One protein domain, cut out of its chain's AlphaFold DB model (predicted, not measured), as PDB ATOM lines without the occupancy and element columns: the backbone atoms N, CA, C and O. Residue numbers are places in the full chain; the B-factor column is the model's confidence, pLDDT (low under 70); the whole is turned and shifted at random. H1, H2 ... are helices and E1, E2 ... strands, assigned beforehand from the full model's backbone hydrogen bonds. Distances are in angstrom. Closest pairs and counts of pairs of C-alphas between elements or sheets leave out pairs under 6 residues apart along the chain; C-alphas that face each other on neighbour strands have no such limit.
ATOM      1  N   GLU A   4     -35.536  21.316  -7.252       35.25
ATOM      2  CA  GLU A   4     -36.426  21.833  -8.298       35.25
ATOM      3  C   GLU A   4     -37.617  22.627  -7.735       35.25
ATOM      4  O   GLU A   4     -38.075  23.577  -8.369       35.25
ATOM      5  N   ASP A   5     -38.074  22.305  -6.520       37.41
ATOM      6  CA  ASP A   5     -39.167  23.015  -5.844       37.41
ATOM      7  C   ASP A   5     -38.704  24.391  -5.331       37.41
ATOM      8  O   ASP A   5     -39.487  25.340  -5.294       37.41
ATOM      9  N   LEU A   6     -37.418  24.524  -4.976       37.75
ATOM     10  CA  LEU A   6     -36.804  25.794  -4.563       37.75
ATOM     11  C   LEU A   6     -36.672  26.780  -5.735       37.75
ATOM     12  O   LEU A   6     -36.897  27.975  -5.546       37.75
ATOM     13  N   LYS A   7     -36.396  26.287  -6.952       35.22
ATOM     14  CA  LYS A   7     -36.271  27.112  -8.173       35.22
ATOM     15  C   LYS A   7     -37.574  27.810  -8.573       35.22
ATOM     16  O   LYS A   7     -37.549  28.862  -9.204       35.22
ATOM     17  N   ASN A   8     -38.717  27.235  -8.200       39.22
ATOM     18  CA  ASN A   8     -40.047  27.763  -8.520       39.22
ATOM     19  C   ASN A   8     -40.649  28.617  -7.397       39.22
ATOM     20  O   ASN A   8     -41.755  29.149  -7.544       39.22
ATOM     21  N   LEU A   9     -39.942  28.766  -6.274       40.41
ATOM     22  CA  LEU A   9     -40.427  29.518  -5.131       40.41
ATOM     23  C   LEU A   9     -40.303  31.019  -5.414       40.41
ATOM     24  O   LEU A   9     -39.331  31.657  -5.034       40.41
ATOM     25  N   LYS A  10     -41.293  31.617  -6.083       45.16
ATOM     26  CA  LYS A  10     -41.384  33.078  -6.201       45.16
ATOM     27  C   LYS A  10     -41.652  33.665  -4.817       45.16
ATOM     28  O   LYS A  10     -42.811  33.804  -4.434       45.16
ATOM     29  N   VAL A  11     -40.605  34.011  -4.066       54.22
ATOM     30  CA  VAL A  11     -40.756  34.831  -2.857       54.22
ATOM     31  C   VAL A  11     -41.335  36.169  -3.322       54.22
ATOM     32  O   VAL A  11     -40.668  36.889  -4.066       54.22
ATOM     33  N   PRO A  12     -42.584  36.515  -2.965       57.50
ATOM     34  CA  PRO A  12     -43.193  37.740  -3.452       57.50
ATOM     35  C   PRO A  12     -42.342  38.932  -3.012       57.50
ATOM     36  O   PRO A  12     -41.940  39.004  -1.854       57.50
ATOM     37  N   THR A  13     -42.118  39.919  -3.877       57.62
ATOM     38  CA  THR A  13     -41.376  41.148  -3.532       57.62
ATOM     39  C   THR A  13     -41.914  41.818  -2.255       57.62
ATOM     40  O   THR A  13     -41.173  42.442  -1.498       57.62
ATOM     41  N   ALA A  14     -43.209  41.646  -1.969       57.12
ATOM     42  CA  ALA A  14     -43.847  42.082  -0.729       57.12
ATOM     43  C   ALA A  14     -43.320  41.371   0.536       57.12
ATOM     44  O   ALA A  14     -43.275  41.994   1.593       57.12
ATOM     45  N   MET A  15     -42.910  40.100   0.455       61.16
ATOM     46  CA  MET A  15     -42.246  39.374   1.547       61.16
ATOM     47  C   MET A  15     -40.826  39.888   1.783       61.16
ATOM     48  O   MET A  15     -40.472  40.156   2.927       61.16
ATOM     49  N   ILE A  16     -40.041  40.107   0.723       61.75
ATOM     50  CA  ILE A  16     -38.677  40.651   0.847       61.75
ATOM     51  C   ILE A  16     -38.717  42.031   1.515       61.75
ATOM     52  O   ILE A  16     -37.980  42.271   2.460       61.75
ATOM     53  N   LYS A  17     -39.655  42.905   1.128       62.41
ATOM     54  CA  LYS A  17     -39.850  44.226   1.765       62.41
ATOM     55  C   LYS A  17     -40.295  44.162   3.230       62.41
ATOM     56  O   LYS A  17     -40.115  45.134   3.958       62.41
ATOM     57  N   LYS A  18     -40.913  43.057   3.659       63.66
ATOM     58  CA  LYS A  18     -41.272  42.826   5.067       63.66
ATOM     59  C   LYS A  18     -40.068  42.356   5.881       63.66
ATOM     60  O   LYS A  18     -39.939  42.768   7.024       63.66
ATOM     61  N   LEU A  19     -39.198  41.542   5.284       67.19
ATOM     62  CA  LEU A  19     -37.943  41.104   5.898       67.19
ATOM     63  C   LEU A  19     -36.901  42.225   5.940       67.19
ATOM     64  O   LEU A  19     -36.224  42.400   6.944       67.19
ATOM     65  N   PHE A  20     -36.821  43.027   4.884       66.56
ATOM     66  CA  PHE A  20     -35.909  44.156   4.747       66.56
ATOM     67  C   PHE A  20     -36.730  45.439   4.609       66.56
ATOM     68  O   PHE A  20     -36.987  45.885   3.485       66.56
ATOM     69  N   PRO A  21     -37.197  46.029   5.725       67.00
ATOM     70  CA  PRO A  21     -37.974  47.254   5.671       67.00
ATOM     71  C   PRO A  21     -37.182  48.335   4.913       67.00
ATOM     72  O   PRO A  21     -36.065  48.675   5.325       67.00
ATOM     73  N   PRO A  22     -37.739  48.889   3.816       60.16
ATOM     74  CA  PRO A  22     -37.038  49.861   2.990       60.16
ATOM     75  C   PRO A  22     -36.514  51.023   3.834       60.16
ATOM     76  O   PRO A  22     -37.234  51.547   4.689       60.16
ATOM     77  N   LYS A  23     -35.272  51.445   3.571       64.44
ATOM     78  CA  LYS A  23     -34.592  52.565   4.256       64.44
ATOM     79  C   LYS A  23     -34.250  52.358   5.740       64.44
ATOM     80  O   LYS A  23     -33.820  53.306   6.389       64.44
ATOM     81  N   LYS A  24     -34.448  51.163   6.303       68.94
ATOM     82  CA  LYS A  24     -34.109  50.862   7.713       68.94
ATOM     83  C   LYS A  24     -33.300  49.580   7.887       68.94
ATOM     84  O   LYS A  24     -33.084  49.143   9.011       68.94
ATOM     85  N   SER A  25     -32.889  48.976   6.779       79.50
ATOM     86  CA  SER A  25     -32.273  47.659   6.751       79.50
ATOM     87  C   SER A  25     -30.781  47.690   6.465       79.50
ATOM     88  O   SER A  25     -30.142  46.694   6.740       79.50
ATOM     89  N   VAL A  26     -30.196  48.772   5.944       82.81
ATOM     90  CA  VAL A  26     -28.757  48.812   5.632       82.81
ATOM     91  C   VAL A  26     -28.090  50.003   6.308       82.81
ATOM     92  O   VAL A  26     -28.626  51.115   6.316       82.81
ATOM     93  N   PHE A  27     -26.929  49.729   6.891       84.69
ATOM     94  CA  PHE A  27     -26.104  50.652   7.651       84.69
ATOM     95  C   PHE A  27     -24.645  50.447   7.252       84.69
ATOM     96  O   PHE A  27     -24.249  49.328   6.916       84.69
ATOM     97  N   THR A  28     -23.838  51.500   7.345       85.19
ATOM     98  CA  THR A  28     -22.378  51.357   7.337       85.19
ATOM     99  C   THR A  28     -21.857  51.452   8.765       85.19
ATOM    100  O   THR A  28     -22.411  52.178   9.598       85.19
ATOM    101  N   VAL A  29     -20.843  50.655   9.075       85.56
ATOM    102  CA  VAL A  29     -20.357  50.431  10.436       85.56
ATOM    103  C   VAL A  29     -18.856  50.649  10.476       85.56
ATOM    104  O   VAL A  29     -18.155  50.179   9.589       85.56
ATOM    105  N   ASP A  30     -18.393  51.357  11.502       86.06
ATOM    106  CA  ASP A  30     -16.980  51.475  11.862       86.06
ATOM    107  C   ASP A  30     -16.707  50.519  13.029       86.06
ATOM    108  O   ASP A  30     -17.227  50.713  14.136       86.06
ATOM    109  N   THR A  31     -15.944  49.454  12.771       82.56
ATOM    110  CA  THR A  31     -15.524  48.507  13.816       82.56
ATOM    111  C   THR A  31     -14.182  48.848  14.463       82.56
ATOM    112  O   THR A  31     -13.816  48.219  15.455       82.56
ATOM    113  N   THR A  32     -13.454  49.840  13.948       82.31
ATOM    114  CA  THR A  32     -12.109  50.208  14.427       82.31
ATOM    115  C   THR A  32     -12.100  51.439  15.329       82.31
ATOM    116  O   THR A  32     -11.193  51.592  16.147       82.31
ATOM    117  N   GLY A  33     -13.110  52.299  15.207       79.12
ATOM    118  CA  GLY A  33     -13.196  53.581  15.899       79.12
ATOM    119  C   GLY A  33     -12.405  54.706  15.225       79.12
ATOM    120  O   GLY A  33     -12.213  55.753  15.847       79.12
ATOM    121  N   ASP A  34     -11.928  54.523  13.990       82.50
ATOM    122  CA  ASP A  34     -11.162  55.532  13.244       82.50
ATOM    123  C   ASP A  34     -12.047  56.578  12.532       82.50
ATOM    124  O   ASP A  34     -11.543  57.534  11.933       82.50
ATOM    125  N   GLY A  35     -13.371  56.428  12.626       78.94
ATOM    126  CA  GLY A  35     -14.362  57.307  12.014       78.94
ATOM    127  C   GLY A  35     -14.707  56.950  10.567       78.94
ATOM    128  O   GLY A  35     -15.500  57.670   9.949       78.94
ATOM    129  N   LYS A  36     -14.157  55.860  10.023       83.19
ATOM    130  CA  LYS A  36     -14.460  55.351   8.685       83.19
ATOM    131  C   LYS A  36     -15.234  54.046   8.786       83.19
ATOM    132  O   LYS A  36     -14.879  53.140   9.529       83.19
ATOM    133  N   ALA A  37     -16.305  53.939   8.005       84.25
ATOM    134  CA  ALA A  37     -16.979  52.662   7.880       84.25
ATOM    135  C   ALA A  37     -16.070  51.639   7.200       84.25
ATOM    136  O   ALA A  37     -15.534  51.891   6.121       84.25
ATOM    137  N   ASP A  38     -15.980  50.469   7.814       85.31
ATOM    138  CA  ASP A  38     -15.242  49.324   7.309       85.31
ATOM    139  C   ASP A  38     -16.142  48.107   7.067       85.31
ATOM    140  O   ASP A  38     -15.687  47.131   6.481       85.31
ATOM    141  N   MET A  39     -17.417  48.156   7.477       88.69
ATOM    142  CA  MET A  39     -18.401  47.087   7.298       88.69
ATOM    143  C   MET A  39     -19.748  47.595   6.780       88.69
ATOM    144  O   MET A  39     -20.208  48.693   7.105       88.69
ATOM    145  N   ILE A  40     -20.438  46.724   6.046       89.50
ATOM    146  CA  ILE A  40     -21.867  46.834   5.758       89.50
ATOM    147  C   ILE A  40     -22.619  46.012   6.799       89.50
ATOM    148  O   ILE A  40     -22.276  44.862   7.063       89.50
ATOM    149  N   LYS A  41     -23.676  46.590   7.363       89.88
ATOM    150  CA  LYS A  41     -24.610  45.924   8.269       89.88
ATOM    151  C   LYS A  41     -25.993  45.900   7.645       89.88
ATOM    152  O   LYS A  41     -26.600  46.948   7.427       89.88
ATOM    153  N   ILE A  42     -26.503  44.700   7.419       87.56
ATOM    154  CA  ILE A  42     -27.853  44.437   6.936       87.56
ATOM    155  C   ILE A  42     -28.696  43.911   8.098       87.56
ATOM    156  O   ILE A  42     -28.339  42.949   8.766       87.56
ATOM    157  N   VAL A  43     -29.831  44.543   8.348       86.50
ATOM    158  CA  VAL A  43     -30.793  44.206   9.388       86.50
ATOM    159  C   VAL A  43     -32.054  43.671   8.725       86.50
ATOM    160  O   VAL A  43     -32.762  44.403   8.027       86.50
ATOM    161  N   ALA A  44     -32.335  42.394   8.971       83.62
ATOM    162  CA  ALA A  44     -33.566  41.730   8.590       83.62
ATOM    163  C   ALA A  44     -34.488  41.593   9.810       83.62
ATOM    164  O   ALA A  44     -34.068  41.125  10.867       83.62
ATOM    165  N   LEU A  45     -35.752  41.983   9.665       81.00
ATOM    166  CA  LEU A  45     -36.785  41.854  10.689       81.00
ATOM    167  C   LEU A  45     -37.794  40.793  10.252       81.00
ATOM    168  O   LEU A  45     -38.462  40.950   9.230       81.00
ATOM    169  N   ASN A  46     -37.950  39.717  11.020       77.50
ATOM    170  CA  ASN A  46     -38.935  38.697  10.684       77.50
ATOM    171  C   ASN A  46     -40.360  39.190  10.987       77.50
ATOM    172  O   ASN A  46     -40.836  39.094  12.112       77.50
ATOM    173  N   LEU A  47     -41.067  39.703   9.981       73.00
ATOM    174  CA  LEU A  47     -42.449  40.192  10.111       73.00
ATOM    175  C   LEU A  47     -43.513  39.208   9.602       73.00
ATOM    176  O   LEU A  47     -44.668  39.603   9.425       73.00
ATOM    177  N   PHE A  48     -43.135  37.971   9.277       68.94
ATOM    178  CA  PHE A  48     -44.044  37.037   8.614       68.94
ATOM    179  C   PHE A  48     -44.544  35.941   9.549       68.94
ATOM    180  O   PHE A  48     -45.696  35.967   9.972       68.94
ATOM    181  N   ALA A  49     -43.682  34.977   9.852       71.06
ATOM    182  CA  ALA A  49     -44.005  33.832  10.684       71.06
ATOM    183  C   ALA A  49     -42.719  33.291  11.314       71.06
ATOM    184  O   ALA A  49     -41.649  33.428  10.712       71.06
ATOM    185  N   PRO A  50     -42.800  32.673  12.502       78.00
ATOM    186  CA  PRO A  50     -41.668  31.960  13.060       78.00
ATOM    187  C   PRO A  50     -41.173  30.871  12.101       78.00
ATOM    188  O   PRO A  50     -41.986  30.151  11.522       78.00
ATOM    189  N   SER A  70     -19.563  32.672  -7.507       87.00
ATOM    190  CA  SER A  70     -19.879  33.408  -8.736       87.00
ATOM    191  C   SER A  70     -20.592  32.553  -9.789       87.00
ATOM    192  O   SER A  70     -21.321  33.086 -10.628       87.00
ATOM    193  N   GLU A  71     -20.461  31.225  -9.711       86.25
ATOM    194  CA  GLU A  71     -21.184  30.282 -10.574       86.25
ATOM    195  C   GLU A  71     -22.680  30.196 -10.239       86.25
ATOM    196  O   GLU A  71     -23.489  29.747 -11.054       86.25
ATOM    197  N   TYR A  72     -23.069  30.606  -9.030       82.88
ATOM    198  CA  TYR A  72     -24.432  30.443  -8.521       82.88
ATOM    199  C   TYR A  72     -25.146  31.772  -8.314       82.88
ATOM    200  O   TYR A  72     -26.380  31.829  -8.405       82.88
ATOM    201  N   VAL A  73     -24.388  32.816  -7.990       87.19
ATOM    202  CA  VAL A  73     -24.904  34.107  -7.560       87.19
ATOM    203  C   VAL A  73     -24.041  35.227  -8.127       87.19
ATOM    204  O   VAL A  73     -22.820  35.126  -8.175       87.19
ATOM    205  N   LYS A  74     -24.678  36.334  -8.504       92.00
ATOM    206  CA  LYS A  74     -24.013  37.608  -8.781       92.00
ATOM    207  C   LYS A  74     -24.431  38.626  -7.732       92.00
ATOM    208  O   LYS A  74     -25.618  38.765  -7.441       92.00
ATOM    209  N   LEU A  75     -23.455  39.332  -7.172       91.00
ATOM    210  CA  LEU A  75     -23.674  40.390  -6.193       91.00
ATOM    211  C   LEU A  75     -23.420  41.745  -6.851       91.00
ATOM    212  O   LEU A  75     -22.401  41.927  -7.511       91.00
ATOM    213  N   PHE A  76     -24.323  42.700  -6.648       92.81
ATOM    214  CA  PHE A  76     -24.216  44.047  -7.198       92.81
ATOM    215  C   PHE A  76     -24.386  45.103  -6.111       92.81
ATOM    216  O   PHE A  76     -25.271  44.989  -5.259       92.81
ATOM    217  N   LEU A  77     -23.597  46.172  -6.205       91.94
ATOM    218  CA  LEU A  77     -23.774  47.404  -5.444       91.94
ATOM    219  C   LEU A  77     -23.948  48.568  -6.417       91.94
ATOM    220  O   LEU A  77     -23.063  48.853  -7.217       91.94
ATOM    221  N   ASN A  78     -25.089  49.254  -6.351       91.50
ATOM    222  CA  ASN A  78     -25.438  50.358  -7.252       91.50
ATOM    223  C   ASN A  78     -25.349  49.997  -8.752       91.50
ATOM    224  O   ASN A  78     -25.100  50.860  -9.586       91.50
ATOM    225  N   GLY A  79     -25.580  48.724  -9.088       91.69
ATOM    226  CA  GLY A  79     -25.473  48.198 -10.453       91.69
ATOM    227  C   GLY A  79     -24.071  47.722 -10.842       91.69
ATOM    228  O   GLY A  79     -23.942  47.006 -11.830       91.69
ATOM    229  N   ASP A  80     -23.042  48.031 -10.050       94.38
ATOM    230  CA  ASP A  80     -21.695  47.513 -10.267       94.38
ATOM    231  C   ASP A  80     -21.574  46.112  -9.669       94.38
ATOM    232  O   ASP A  80     -21.873  45.906  -8.490       94.38
ATOM    233  N   GLN A  81     -21.119  45.150 -10.470       94.56
ATOM    234  CA  GLN A  81     -20.911  43.782 -10.008       94.56
ATOM    235  C   GLN A  81     -19.703  43.714  -9.071       94.56
ATOM    236  O   GLN A  81     -18.603  44.132  -9.433       94.56
ATOM    237  N   ILE A  82     -19.909  43.152  -7.884       92.88
ATOM    238  CA  ILE A  82     -18.850  42.797  -6.945       92.88
ATOM    239  C   ILE A  82     -18.311  41.436  -7.374       92.88
ATOM    240  O   ILE A  82     -19.070  40.470  -7.487       92.88
ATOM    241  N   ASP A  83     -17.005  41.365  -7.628       93.25
ATOM    242  CA  ASP A  83     -16.349  40.090  -7.901       93.25
ATOM    243  C   ASP A  83     -16.415  39.218  -6.648       93.25
ATOM    244  O   ASP A  83     -15.801  39.537  -5.633       93.25
ATOM    245  N   ILE A  84     -17.196  38.142  -6.731       90.81
ATOM    246  CA  ILE A  84     -17.323  37.128  -5.687       90.81
ATOM    247  C   ILE A  84     -16.837  35.756  -6.169       90.81
ATOM    248  O   ILE A  84     -17.318  34.722  -5.704       90.81
ATOM    249  N   SER A  85     -15.909  35.746  -7.128       91.38
ATOM    250  CA  SER A  85     -15.281  34.517  -7.616       91.38
ATOM    251  C   SER A  85     -14.418  33.889  -6.527       91.38
ATOM    252  O   SER A  85     -13.929  34.581  -5.619       91.38
ATOM    253  N   LYS A  86     -14.201  32.576  -6.598       89.00
ATOM    254  CA  LYS A  86     -13.355  31.868  -5.632       89.00
ATOM    255  C   LYS A  86     -11.948  32.478  -5.586       89.00
ATOM    256  O   LYS A  86     -11.302  32.649  -6.615       89.00
ATOM    257  N   GLY A  87     -11.465  32.786  -4.381       86.75
ATOM    258  CA  GLY A  87     -10.154  33.407  -4.170       86.75
ATOM    259  C   GLY A  87     -10.088  34.901  -4.510       86.75
ATOM    260  O   GLY A  87      -9.015  35.495  -4.416       86.75
ATOM    261  N   SER A  88     -11.210  35.528  -4.886       90.25
ATOM    262  CA  SER A  88     -11.276  36.987  -5.008       90.25
ATOM    263  C   SER A  88     -11.078  37.654  -3.635       90.25
ATOM    264  O   SER A  88     -11.530  37.120  -2.615       90.25
ATOM    265  N   PRO A  89     -10.467  38.853  -3.575       90.44
ATOM    266  CA  PRO A  89     -10.295  39.580  -2.318       90.44
ATOM    267  C   PRO A  89     -11.612  39.817  -1.572       90.44
ATOM    268  O   PRO A  89     -11.647  39.724  -0.349       90.44
ATOM    269  N   ASN A  90     -12.707  40.079  -2.293       89.31
ATOM    270  CA  ASN A  90     -14.015  40.292  -1.676       89.31
ATOM    271  C   ASN A  90     -14.578  39.014  -1.042       89.31
ATOM    272  O   ASN A  90     -15.113  39.098   0.059       89.31
ATOM    273  N   VAL A  91     -14.439  37.835  -1.664       88.25
ATOM    274  CA  VAL A  91     -14.872  36.571  -1.031       88.25
ATOM    275  C   VAL A  91     -14.097  36.304   0.245       88.25
ATOM    276  O   VAL A  91     -14.707  35.964   1.258       88.25
ATOM    277  N   GLU A  92     -12.780  36.490   0.221       89.38
ATOM    278  CA  GLU A  92     -11.944  36.284   1.404       89.38
ATOM    279  C   GLU A  92     -12.308  37.271   2.522       89.38
ATOM    280  O   GLU A  92     -12.502  36.866   3.672       89.38
ATOM    281  N   LEU A  93     -12.508  38.551   2.186       90.50
ATOM    282  CA  LEU A  93     -12.981  39.561   3.134       90.50
ATOM    283  C   LEU A  93     -14.346  39.194   3.716       90.50
ATOM    284  O   LEU A  93     -14.514  39.252   4.936       90.50
ATOM    285  N   ILE A  94     -15.308  38.788   2.885       89.12
ATOM    286  CA  ILE A  94     -16.642  38.374   3.333       89.12
ATOM    287  C   ILE A  94     -16.522  37.173   4.271       89.12
ATOM    288  O   ILE A  94     -17.033  37.255   5.382       89.12
ATOM    289  N   LYS A  95     -15.814  36.100   3.895       88.12
ATOM    290  CA  LYS A  95     -15.639  34.907   4.746       88.12
ATOM    291  C   LYS A  95     -15.067  35.266   6.123       88.12
ATOM    292  O   LYS A  95     -15.617  34.866   7.146       88.12
ATOM    293  N   GLN A  96     -14.008  36.074   6.163       90.44
ATOM    294  CA  GLN A  96     -13.330  36.450   7.410       90.44
ATOM    295  C   GLN A  96     -14.180  37.372   8.298       90.44
ATOM    296  O   GLN A  96     -14.177  37.271   9.534       90.44
ATOM    297  N   SER A  97     -14.911  38.293   7.674       90.94
ATOM    298  CA  SER A  97     -15.648  39.343   8.376       90.94
ATOM    299  C   SER A  97     -17.118  39.036   8.623       90.94
ATOM    300  O   SER A  97     -17.725  39.741   9.428       90.94
ATOM    301  N   LEU A  98     -17.686  38.013   7.975       91.06
ATOM    302  CA  LEU A  98     -19.102  37.692   8.097       91.06
ATOM    303  C   LEU A  98     -19.449  37.452   9.563       91.06
ATOM    304  O   LEU A  98     -18.866  36.589  10.226       91.06
ATOM    305  N   ARG A  99     -20.407  38.223  10.067       91.88
ATOM    306  CA  ARG A  99     -21.030  38.021  11.372       91.88
ATOM    307  C   ARG A  99     -22.534  38.005  11.206       91.88
ATOM    308  O   ARG A  99     -23.112  38.947  10.668       91.88
ATOM    309  N   ILE A 100     -23.168  36.950  11.692       90.12
ATOM    310  CA  ILE A 100     -24.619  36.849  11.782       90.12
ATOM    311  C   ILE A 100     -24.986  36.994  13.254       90.12
ATOM    312  O   ILE A 100     -24.540  36.204  14.075       90.12
ATOM    313  N   LEU A 101     -25.779  38.004  13.601       90.31
ATOM    314  CA  LEU A 101     -26.237  38.244  14.961       90.31
ATOM    315  C   LEU A 101     -27.723  37.935  15.093       90.31
ATOM    316  O   LEU A 101     -28.547  38.460  14.335       90.31
ATOM    317  N   HIS A 102     -28.072  37.135  16.096       89.19
ATOM    318  CA  HIS A 102     -29.454  36.802  16.437       89.19
ATOM    319  C   HIS A 102     -29.589  36.653  17.953       89.19
ATOM    320  O   HIS A 102     -28.866  35.879  18.569       89.19
ATOM    321  N   LYS A 103     -30.511  37.412  18.562       87.12
ATOM    322  CA  LYS A 103     -30.792  37.388  20.016       87.12
ATOM    323  C   LYS A 103     -29.565  37.580  20.927       87.12
ATOM    324  O   LYS A 103     -29.535  37.068  22.037       87.12
ATOM    325  N   GLY A 104     -28.587  38.365  20.477       85.00
ATOM    326  CA  GLY A 104     -27.357  38.647  21.227       85.00
ATOM    327  C   GLY A 104     -26.226  37.650  20.973       85.00
ATOM    328  O   GLY A 104     -25.086  37.953  21.305       85.00
ATOM    329  N   ASP A 105     -26.506  36.523  20.318       89.69
ATOM    330  CA  ASP A 105     -25.463  35.620  19.846       89.69
ATOM    331  C   ASP A 105     -24.874  36.134  18.526       89.69
ATOM    332  O   ASP A 105     -25.581  36.752  17.724       89.69
ATOM    333  N   SER A 106     -23.591  35.850  18.299       91.81
ATOM    334  CA  SER A 106     -22.847  36.188  17.084       91.81
ATOM    335  C   SER A 106     -22.239  34.920  16.491       91.81
ATOM    336  O   SER A 106     -21.606  34.151  17.213       91.81
ATOM    337  N   PHE A 107     -22.435  34.713  15.190       90.69
ATOM    338  CA  PHE A 107     -21.958  33.554  14.436       90.69
ATOM    339  C   PHE A 107     -21.031  34.012  13.317       90.69
ATOM    340  O   PHE A 107     -21.374  34.925  12.559       90.69
ATOM    341  N   SER A 108     -19.866  33.386  13.210       90.88
ATOM    342  CA  SER A 108     -18.963  33.538  12.071       90.88
ATOM    343  C   SER A 108     -19.466  32.775  10.837       90.88
ATOM    344  O   SER A 108     -20.482  32.075  10.879       90.88
ATOM    345  N   PHE A 109     -18.737  32.898   9.726       85.00
ATOM    346  CA  PHE A 109     -18.933  32.041   8.558       85.00
ATOM    347  C   PHE A 109     -18.782  30.553   8.916       85.00
ATOM    348  O   PHE A 109     -19.679  29.767   8.621       85.00
ATOM    349  N   ASP A 110     -17.716  30.188   9.633       84.00
ATOM    350  CA  ASP A 110     -17.458  28.803  10.047       84.00
ATOM    351  C   ASP A 110     -18.547  28.284  10.992       84.00
ATOM    352  O   ASP A 110     -19.013  27.162  10.844       84.00
ATOM    353  N   ASP A 111     -19.048  29.121  11.908       86.88
ATOM    354  CA  ASP A 111     -20.159  28.741  12.788       86.88
ATOM    355  C   ASP A 111     -21.441  28.428  11.999       86.88
ATOM    356  O   ASP A 111     -22.211  27.538  12.378       86.88
ATOM    357  N   ALA A 112     -21.688  29.171  10.916       79.88
ATOM    358  CA  ALA A 112     -22.818  28.925  10.030       79.88
ATOM    359  C   ALA A 112     -22.646  27.611   9.248       79.88
ATOM    360  O   ALA A 112     -23.623  26.874   9.104       79.88
ATOM    361  N   LEU A 113     -21.423  27.291   8.804       76.88
ATOM    362  CA  LEU A 113     -21.102  26.033   8.118       76.88
ATOM    363  C   LEU A 113     -21.164  24.816   9.043       76.88
ATOM    364  O   LEU A 113     -21.766  23.805   8.685       76.88
ATOM    365  N   ASP A 114     -20.636  24.942  10.258       76.94
ATOM    366  CA  ASP A 114     -20.675  23.915  11.305       76.94
ATOM    367  C   ASP A 114     -22.100  23.650  11.822       76.94
ATOM    368  O   ASP A 114     -22.323  22.791  12.679       76.94
ATOM    369  N   GLY A 115     -23.087  24.414  11.346       76.75
ATOM    370  CA  GLY A 115     -24.479  24.272  11.743       76.75
ATOM    371  C   GLY A 115     -24.758  24.755  13.164       76.75
ATOM    372  O   GLY A 115     -25.786  24.390  13.728       76.75
ATOM    373  N   LYS A 116     -23.912  25.611  13.761       84.94
ATOM    374  CA  LYS A 116     -24.140  26.168  15.116       84.94
ATOM    375  C   LYS A 116     -25.362  27.087  15.186       84.94
ATOM    376  O   LYS A 116     -25.903  27.345  16.263       84.94
ATOM    377  N   MET A 117     -25.813  27.572  14.030       83.25
ATOM    378  CA  MET A 117     -27.094  28.260  13.889       83.25
ATOM    379  C   MET A 117     -28.299  27.302  13.855       83.25
ATOM    380  O   MET A 117     -29.436  27.756  13.975       83.25
ATOM    381  N   GLY A 118     -28.075  26.000  13.678       84.19
ATOM    382  CA  GLY A 118     -29.110  24.981  13.554       84.19
ATOM    383  C   GLY A 118     -29.932  24.788  14.830       84.19
ATOM    384  O   GLY A 118     -29.455  24.975  15.946       84.19
ATOM    385  N   GLY A 119     -31.205  24.433  14.658       81.94
ATOM    386  CA  GLY A 119     -32.189  24.249  15.730       81.94
ATOM    387  C   GLY A 119     -32.716  25.561  16.318       81.94
ATOM    388  O   GLY A 119     -33.533  25.556  17.240       81.94
ATOM    389  N   ARG A 120     -32.259  26.714  15.813       85.50
ATOM    390  CA  ARG A 120     -32.707  28.023  16.294       85.50
ATOM    391  C   ARG A 120     -34.027  28.408  15.655       85.50
ATOM    392  O   ARG A 120     -34.177  28.384  14.439       85.50
ATOM    393  N   THR A 121     -34.963  28.859  16.482       85.50
ATOM    394  CA  THR A 121     -36.203  29.477  16.007       85.50
ATOM    395  C   THR A 121     -36.019  30.984  15.853       85.50
ATOM    396  O   THR A 121     -35.760  31.697  16.831       85.50
ATOM    397  N   ILE A 122     -36.216  31.474  14.631       84.88
ATOM    398  CA  ILE A 122     -36.390  32.891  14.324       84.88
ATOM    399  C   ILE A 122     -37.868  33.210  14.521       84.88
ATOM    400  O   ILE A 122     -38.696  32.905  13.665       84.88
ATOM    401  N   ALA A 123     -38.224  33.792  15.663       85.62
ATOM    402  CA  ALA A 123     -39.604  34.142  15.981       85.62
ATOM    403  C   ALA A 123     -40.090  35.344  15.155       85.62
ATOM    404  O   ALA A 123     -39.303  36.092  14.577       85.62
ATOM    405  N   MET A 124     -41.406  35.551  15.103       84.12
ATOM    406  CA  MET A 124     -41.962  36.789  14.556       84.12
ATOM    407  C   MET A 124     -41.562  37.965  15.458       84.12
ATOM    408  O   MET A 124     -41.706  37.894  16.674       84.12
ATOM    409  N   GLY A 125     -41.069  39.041  14.856       82.44
ATOM    410  CA  GLY A 125     -40.492  40.197  15.539       82.44
ATOM    411  C   GLY A 125     -38.994  40.074  15.822       82.44
ATOM    412  O   GLY A 125     -38.385  41.081  16.177       82.44
ATOM    413  N   ASP A 126     -38.381  38.898  15.631       86.44
ATOM    414  CA  ASP A 126     -36.933  38.753  15.790       86.44
ATOM    415  C   ASP A 126     -36.178  39.534  14.713       86.44
ATOM    416  O   ASP A 126     -36.568  39.577  13.541       86.44
ATOM    417  N   GLN A 127     -35.039  40.090  15.120       87.00
ATOM    418  CA  GLN A 127     -34.072  40.709  14.229       87.00
ATOM    419  C   GLN A 127     -32.902  39.754  13.975       87.00
ATOM    420  O   GLN A 127     -32.299  39.241  14.920       87.00
ATOM    421  N   ILE A 128     -32.550  39.581  12.704       87.19
ATOM    422  CA  ILE A 128     -31.287  38.985  12.269       87.19
ATOM    423  C   ILE A 128     -30.440  40.105  11.684       87.19
ATOM    424  O   ILE A 128     -30.892  40.858  10.822       87.19
ATOM    425  N   THR A 129     -29.211  40.236  12.160       88.88
ATOM    426  CA  THR A 129     -28.251  41.194  11.613       88.88
ATOM    427  C   THR A 129     -27.159  40.427  10.893       88.88
ATOM    428  O   THR A 129     -26.610  39.494  11.457       88.88
ATOM    429  N   VAL A 130     -26.832  40.810   9.668       89.12
ATOM    430  CA  VAL A 130     -25.712  40.262   8.904       89.12
ATOM    431  C   VAL A 130     -24.721  41.389   8.668       89.12
ATOM    432  O   VAL A 130     -25.105  42.455   8.194       89.12
ATOM    433  N   MET A 131     -23.463  41.180   9.021       90.69
ATOM    434  CA  MET A 131     -22.386  42.145   8.837       90.69
ATOM    435  C   MET A 131     -21.257  41.518   8.041       90.69
ATOM    436  O   MET A 131     -20.914  40.372   8.304       90.69
ATOM    437  N   PHE A 132     -20.684  42.251   7.094       90.62
ATOM    438  CA  PHE A 132     -19.503  41.825   6.345       90.62
ATOM    439  C   PHE A 132     -18.770  43.037   5.759       90.62
ATOM    440  O   PHE A 132     -19.340  44.122   5.612       90.62
ATOM    441  N   LYS A 133     -17.495  42.845   5.430       91.19
ATOM    442  CA  LYS A 133     -16.639  43.803   4.727       91.19
ATOM    443  C   LYS A 133     -16.717  43.579   3.221       91.19
ATOM    444  O   LYS A 133     -16.857  42.449   2.762       91.19
ATOM    445  N   LEU A 134     -16.581  44.670   2.482       87.12
ATOM    446  CA  LEU A 134     -16.208  44.671   1.070       87.12
ATOM    447  C   LEU A 134     -14.855  45.372   0.941       87.12
ATOM    448  O   LEU A 134     -14.378  45.967   1.909       87.12
ATOM    449  N   ASP A 135     -14.248  45.316  -0.237       88.56
ATOM    450  CA  ASP A 135     -13.077  46.131  -0.528       88.56
ATOM    451  C   ASP A 135     -13.365  47.645  -0.408       88.56
ATOM    452  O   ASP A 135     -14.509  48.118  -0.472       88.56
ATOM    453  N   ASP A 136     -12.291  48.421  -0.250       87.88
ATOM    454  CA  ASP A 136     -12.362  49.874  -0.081       87.88
ATOM    455  C   ASP A 136     -13.007  50.578  -1.286       87.88
ATOM    456  O   ASP A 136     -13.606  51.648  -1.137       87.88
ATOM    457  N   ALA A 137     -12.918  49.991  -2.484       89.75
ATOM    458  CA  ALA A 137     -13.481  50.573  -3.696       89.75
ATOM    459  C   ALA A 137     -15.015  50.517  -3.685       89.75
ATOM    460  O   ALA A 137     -15.661  51.486  -4.091       89.75
ATOM    461  N   PHE A 138     -15.615  49.428  -3.201       88.56
ATOM    462  CA  PHE A 138     -17.064  49.322  -3.024       88.56
ATOM    463  C   PHE A 138     -17.552  50.038  -1.765       88.56
ATOM    464  O   PHE A 138     -18.583  50.712  -1.828       88.56
ATOM    465  N   LEU A 139     -16.813  49.978  -0.653       86.62
ATOM    466  CA  LEU A 139     -17.152  50.746   0.553       86.62
ATOM    467  C   LEU A 139     -17.151  52.255   0.280       86.62
ATOM    468  O   LEU A 139     -18.075  52.953   0.695       86.62
ATOM    469  N   GLY A 140     -16.189  52.756  -0.499       86.31
ATOM    470  CA  GLY A 140     -16.113  54.166  -0.889       86.31
ATOM    471  C   GLY A 140     -17.302  54.665  -1.721       86.31
ATOM    472  O   GLY A 140     -17.541  55.871  -1.780       86.31
ATOM    473  N   LYS A 141     -18.085  53.764  -2.332       88.81
ATOM    474  CA  LYS A 141     -19.319  54.108  -3.065       88.81
ATOM    475  C   LYS A 141     -20.522  54.328  -2.146       88.81
ATOM    476  O   LYS A 141     -21.540  54.842  -2.607       88.81
ATOM    477  N   LEU A 142     -20.440  53.929  -0.876       88.44
ATOM    478  CA  LEU A 142     -21.507  54.079   0.115       88.44
ATOM    479  C   LEU A 142     -21.436  55.457   0.780       88.44
ATOM    480  O   LEU A 142     -20.989  55.604   1.917       88.44
ATOM    481  N   THR A 143     -21.871  56.479   0.050       90.06
ATOM    482  CA  THR A 143     -21.969  57.867   0.522       90.06
ATOM    483  C   THR A 143     -23.388  58.207   0.991       90.06
ATOM    484  O   THR A 143     -24.271  57.361   0.988       90.06
ATOM    485  N   GLU A 144     -23.636  59.433   1.458       91.06
ATOM    486  CA  GLU A 144     -25.006  59.865   1.755       91.06
ATOM    487  C   GLU A 144     -25.833  59.906   0.459       91.06
ATOM    488  O   GLU A 144     -25.434  60.537  -0.523       91.06
ATOM    489  N   GLY A 145     -26.984  59.230   0.440       90.50
ATOM    490  CA  GLY A 145     -27.798  59.099  -0.765       90.50
ATOM    491  C   GLY A 145     -28.554  57.779  -0.878       90.50
ATOM    492  O   GLY A 145     -28.691  57.014   0.074       90.50
ATOM    493  N   LYS A 146     -29.109  57.528  -2.069       90.88
ATOM    494  CA  LYS A 146     -29.842  56.295  -2.382       90.88
ATOM    495  C   LYS A 146     -28.897  55.257  -2.967       90.88
ATOM    496  O   LYS A 146     -28.150  55.561  -3.893       90.88
ATOM    497  N   HIS A 147     -29.019  54.031  -2.480       90.50
ATOM    498  CA  HIS A 147     -28.208  52.897  -2.894       90.50
ATOM    499  C   HIS A 147     -29.068  51.661  -3.122       90.50
ATOM    500  O   HIS A 147     -30.229  51.589  -2.700       90.50
ATOM    501  N   ASN A 148     -28.471  50.676  -3.779       90.12
ATOM    502  CA  ASN A 148     -29.088  49.389  -4.029       90.12
ATOM    503  C   ASN A 148     -28.070  48.262  -3.864       90.12
ATOM    504  O   ASN A 148     -26.978  48.347  -4.425       90.12
ATOM    505  N   ILE A 149     -28.442  47.208  -3.141       88.19
ATOM    506  CA  ILE A 149     -27.738  45.923  -3.169       88.19
ATOM    507  C   ILE A 149     -28.657  44.921  -3.856       88.19
ATOM    508  O   ILE A 149     -29.806  44.752  -3.439       88.19
ATOM    509  N   ALA A 150     -28.140  44.250  -4.882       88.19
ATOM    510  CA  ALA A 150     -28.865  43.207  -5.588       88.19
ATOM    511  C   ALA A 150     -28.086  41.891  -5.575       88.19
ATOM    512  O   ALA A 150     -26.866  41.866  -5.728       88.19
ATOM    513  N   ILE A 151     -28.816  40.800  -5.380       86.19
ATOM    514  CA  ILE A 151     -28.338  39.428  -5.475       86.19
ATOM    515  C   ILE A 151     -29.136  38.788  -6.601       86.19
ATOM    516  O   ILE A 151     -30.356  38.644  -6.491       86.19
ATOM    517  N   GLU A 152     -28.459  38.413  -7.675       88.25
ATOM    518  CA  GLU A 152     -29.073  37.733  -8.810       88.25
ATOM    519  C   GLU A 152     -28.656  36.269  -8.843       88.25
ATOM    520  O   GLU A 152     -27.494  35.935  -8.611       88.25
ATOM    521  N   SER A 153     -29.600  35.383  -9.145       81.25
ATOM    522  CA  SER A 153     -29.333  33.958  -9.311       81.25
ATOM    523  C   SER A 153     -30.349  33.340 -10.259       81.25
ATOM    524  O   SER A 153     -31.519  33.709 -10.279       81.25
ATOM    525  N   GLU A 154     -29.924  32.331 -11.012       76.44
ATOM    526  CA  GLU A 154     -30.846  31.504 -11.799       76.44
ATOM    527  C   GLU A 154     -31.541  30.427 -10.945       76.44
ATOM    528  O   GLU A 154     -32.479  29.773 -11.402       76.44
ATOM    529  N   LYS A 155     -31.070  30.201  -9.707       69.38
ATOM    530  CA  LYS A 155     -31.540  29.115  -8.828       69.38
ATOM    531  C   LYS A 155     -32.437  29.585  -7.689       69.38
ATOM    532  O   LYS A 155     -33.249  28.794  -7.214       69.38
ATOM    533  N   ILE A 156     -32.282  30.830  -7.248       69.56
ATOM    534  CA  ILE A 156     -33.101  31.455  -6.205       69.56
ATOM    535  C   ILE A 156     -33.675  32.777  -6.723       69.56
ATOM    536  O   ILE A 156     -33.091  33.371  -7.626       69.56
ATOM    537  N   PRO A 157     -34.801  33.265  -6.174       72.12
ATOM    538  CA  PRO A 157     -35.336  34.565  -6.556       72.12
ATOM    539  C   PRO A 157     -34.313  35.679  -6.370       72.12
ATOM    540  O   PRO A 157     -33.670  35.757  -5.322       72.12
ATOM    541  N   ASN A 158     -34.236  36.575  -7.354       78.56
ATOM    542  CA  ASN A 158     -33.419  37.774  -7.239       78.56
ATOM    543  C   ASN A 158     -33.882  38.608  -6.040       78.56
ATOM    544  O   ASN A 158     -35.079  38.867  -5.857       78.56
ATOM    545  N   ILE A 159     -32.921  39.032  -5.227       80.69
ATOM    546  CA  ILE A 159     -33.151  39.887  -4.068       80.69
ATOM    547  C   ILE A 159     -32.638  41.271  -4.426       80.69
ATOM    548  O   ILE A 159     -31.485  41.423  -4.805       80.69
ATOM    549  N   GLU A 160     -33.483  42.281  -4.267       82.69
ATOM    550  CA  GLU A 160     -33.106  43.676  -4.464       82.69
ATOM    551  C   GLU A 160     -33.494  44.482  -3.225       82.69
ATOM    552  O   GLU A 160     -34.654  44.479  -2.792       82.69
ATOM    553  N   ILE A 161     -32.508  45.155  -2.635       82.19
ATOM    554  CA  ILE A 161     -32.658  45.948  -1.419       82.19
ATOM    555  C   ILE A 161     -32.252  47.384  -1.737       82.19
ATOM    556  O   ILE A 161     -31.077  47.742  -1.693       82.19
ATOM    557  N   GLY A 162     -33.253  48.226  -1.989       81.88
ATOM    558  CA  GLY A 162     -33.075  49.675  -2.047       81.88
ATOM    559  C   GLY A 162     -32.990  50.284  -0.646       81.88
ATOM    560  O   GLY A 162     -33.884  50.085   0.189       81.88
ATOM    561  N   PHE A 163     -31.946  51.067  -0.387       85.50
ATOM    562  CA  PHE A 163     -31.731  51.747   0.891       85.50
ATOM    563  C   PHE A 163     -31.261  53.189   0.701       85.50
ATOM    564  O   PHE A 163     -30.908  53.622  -0.392       85.50
ATOM    565  N   GLU A 164     -31.334  53.960   1.779       87.56
ATOM    566  CA  GLU A 164     -30.930  55.360   1.810       87.56
ATOM    567  C   GLU A 164     -29.975  55.542   2.984       87.56
ATOM    568  O   GLU A 164     -30.332  55.228   4.122       87.56
ATOM    569  N   LEU A 165     -28.758  55.983   2.692       88.25
ATOM    570  CA  LEU A 165     -27.748  56.324   3.678       88.25
ATOM    571  C   LEU A 165     -27.858  57.809   4.008       88.25
ATOM    572  O   LEU A 165     -28.010  58.648   3.127       88.25
ATOM    573  N   THR A 166     -27.812  58.100   5.298       88.12
ATOM    574  CA  THR A 166     -27.925  59.417   5.923       88.12
ATOM    575  C   THR A 166     -26.987  59.455   7.125       88.12
ATOM    576  O   THR A 166     -26.544  58.414   7.619       88.12
ATOM    577  N   SER A 167     -26.786  60.631   7.711       86.06
ATOM    578  CA  SER A 167     -26.029  60.777   8.965       86.06
ATOM    579  C   SER A 167     -26.507  59.897  10.138       86.06
ATOM    580  O   SER A 167     -25.758  59.691  11.087       86.06
ATOM    581  N   LYS A 168     -27.732  59.349  10.102       85.25
ATOM    582  CA  LYS A 168     -28.277  58.486  11.170       85.25
ATOM    583  C   LYS A 168     -27.878  57.012  11.052       85.25
ATOM    584  O   LYS A 168     -27.954  56.281  12.043       85.25
ATOM    585  N   ASN A 169     -27.527  56.550   9.857       82.44
ATOM    586  CA  ASN A 169     -27.246  55.141   9.558       82.44
ATOM    587  C   ASN A 169     -25.912  54.914   8.839       82.44
ATOM    588  O   ASN A 169     -25.607  53.778   8.481       82.44
ATOM    589  N   MET A 170     -25.113  55.965   8.675       86.81
ATOM    590  CA  MET A 170     -23.720  55.870   8.261       86.81
ATOM    591  C   MET A 170     -22.773  55.861   9.463       86.81
ATOM    592  O   MET A 170     -23.060  56.494  10.479       86.81
ATOM    593  N   ASN A 171     -21.638  55.176   9.310       84.50
ATOM    594  CA  ASN A 171     -20.512  55.133  10.251       84.50
ATOM    595  C   ASN A 171     -20.951  54.855  11.696       84.50
ATOM    596  O   ASN A 171     -20.467  55.473  12.649       84.50
TER     597      ASN A 171
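AT A GLANCE: This is residues 4 to 50 and 70 to 171 of the 176 residues of an uncharacterized protein of Candidatus Lokiarchaeota archaeon (UniProt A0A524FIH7). Two antiparallel sheets stand partly face to face with their strands crossed, and come together at a corner where E1 meets E9; H3 stands across the opposite side, between E4 and E7. H2 lies at one end of the gap between the sheets and H5 at the other, while H1 lies farthest out. The printed part has 149 residues with five named helices and nine named strands, in the order H1 H2 E1 E2 E3 E4 H3 E5 E6 H4 E7 H5 E8 E9; the sheets run E1 E2 E7 E5 E6 and E4 E3 E8 E9, and the class is mixed, helices and strands. The whole is compact, with a radius of gyration of the C-alphas of 15.5 A, and rounded, spanning 43 by 33 by 32 A.

HOW THE PARTS SIT: Start at H1, residues 4 to 7, which is apart from H2, residues 13 to 19. Next come the hairpin of E1, residues 26 to 30, and E2, residues 39 to 45, where N 27 and O 41 are 2.9 A apart, within hydrogen-bond range. The closest C-alphas of H2 and E2, Leu 19 and Leu 45, are 5.0 A apart. After the cut, E3, residues 74 to 77, and E4, residues 80 to 82, form a hairpin with N 82 and O 75 at 2.8 A. H3, residues 89 to 97, leads to the hairpin of E5, residues 99 to 102, and E6, residues 105 to 107, with N 100 and O 107 at 2.8 A. H4, residues 109 to 113, is close to H3 but not clearly touching, C-alphas 95 and 109 being the closest at 5.8 A. E7, residues 127 to 132, is antiparallel to E2, with N 42 and O 130 at 2.8 A, and to E5, with N 101 and O 129 at 2.7 A. E6, H4 and E7 make a split strand-helix-strand unit, two strands running the same way with E5 between them, and its crossover is right-handed. This five-stranded sheet is strongly twisted; H2, H3 and H4 only graze it. H5, residues 136 to 139, and H2 only graze the other sheet, where E8, residues 145 to 152, is antiparallel to E3, with N 76 and O 150 at 2.8 A. E8 and E9, residues 159 to 165, form a hairpin with N 147 and O 163 at 2.8 A. The closest C-alphas of E1 and E9, Val 26 and Phe 163, are 6.3 A apart. In H2, H3 and H4 every O i to N i+4 pair is within hydrogen-bond range; H1 and H5 are too short for such a pair.

IN THESE COORDINATES: Find C-alpha 4 at (-36.426, 21.833, -8.298), where H1 begins; it is 5.3 A long, and H2 10.0 A. E1 spans 13.6 A and E2 19.4 A, E3 10.4 A and E4 6.4 A. From C-alpha 89 at (-10.295, 39.580, -2.318), H3 runs 12.0 A; E5 spans 9.9 A, E6 6.8 A, H4 6.4 A, E7 16.6 A and H5 4.9 A. E8 is the longest strand at 22.9 A, and E9 runs 19.0 A to C-alpha 165 at (-27.748, 56.324, 3.678).

THE WHOLE: The C-alphas farthest apart, those of Glu 4 and Asp 34, are 47.3 A apart. Residues 51 to 69 are not printed, and C-alphas 50 and 70 are 30.9 A apart across that cut. Look at residues 114 to 126 for the long link, H4 to E7. The mean pLDDT of the printed part is 81.5, and residues 4 to 24, 48 and 155 to 156 are under 70.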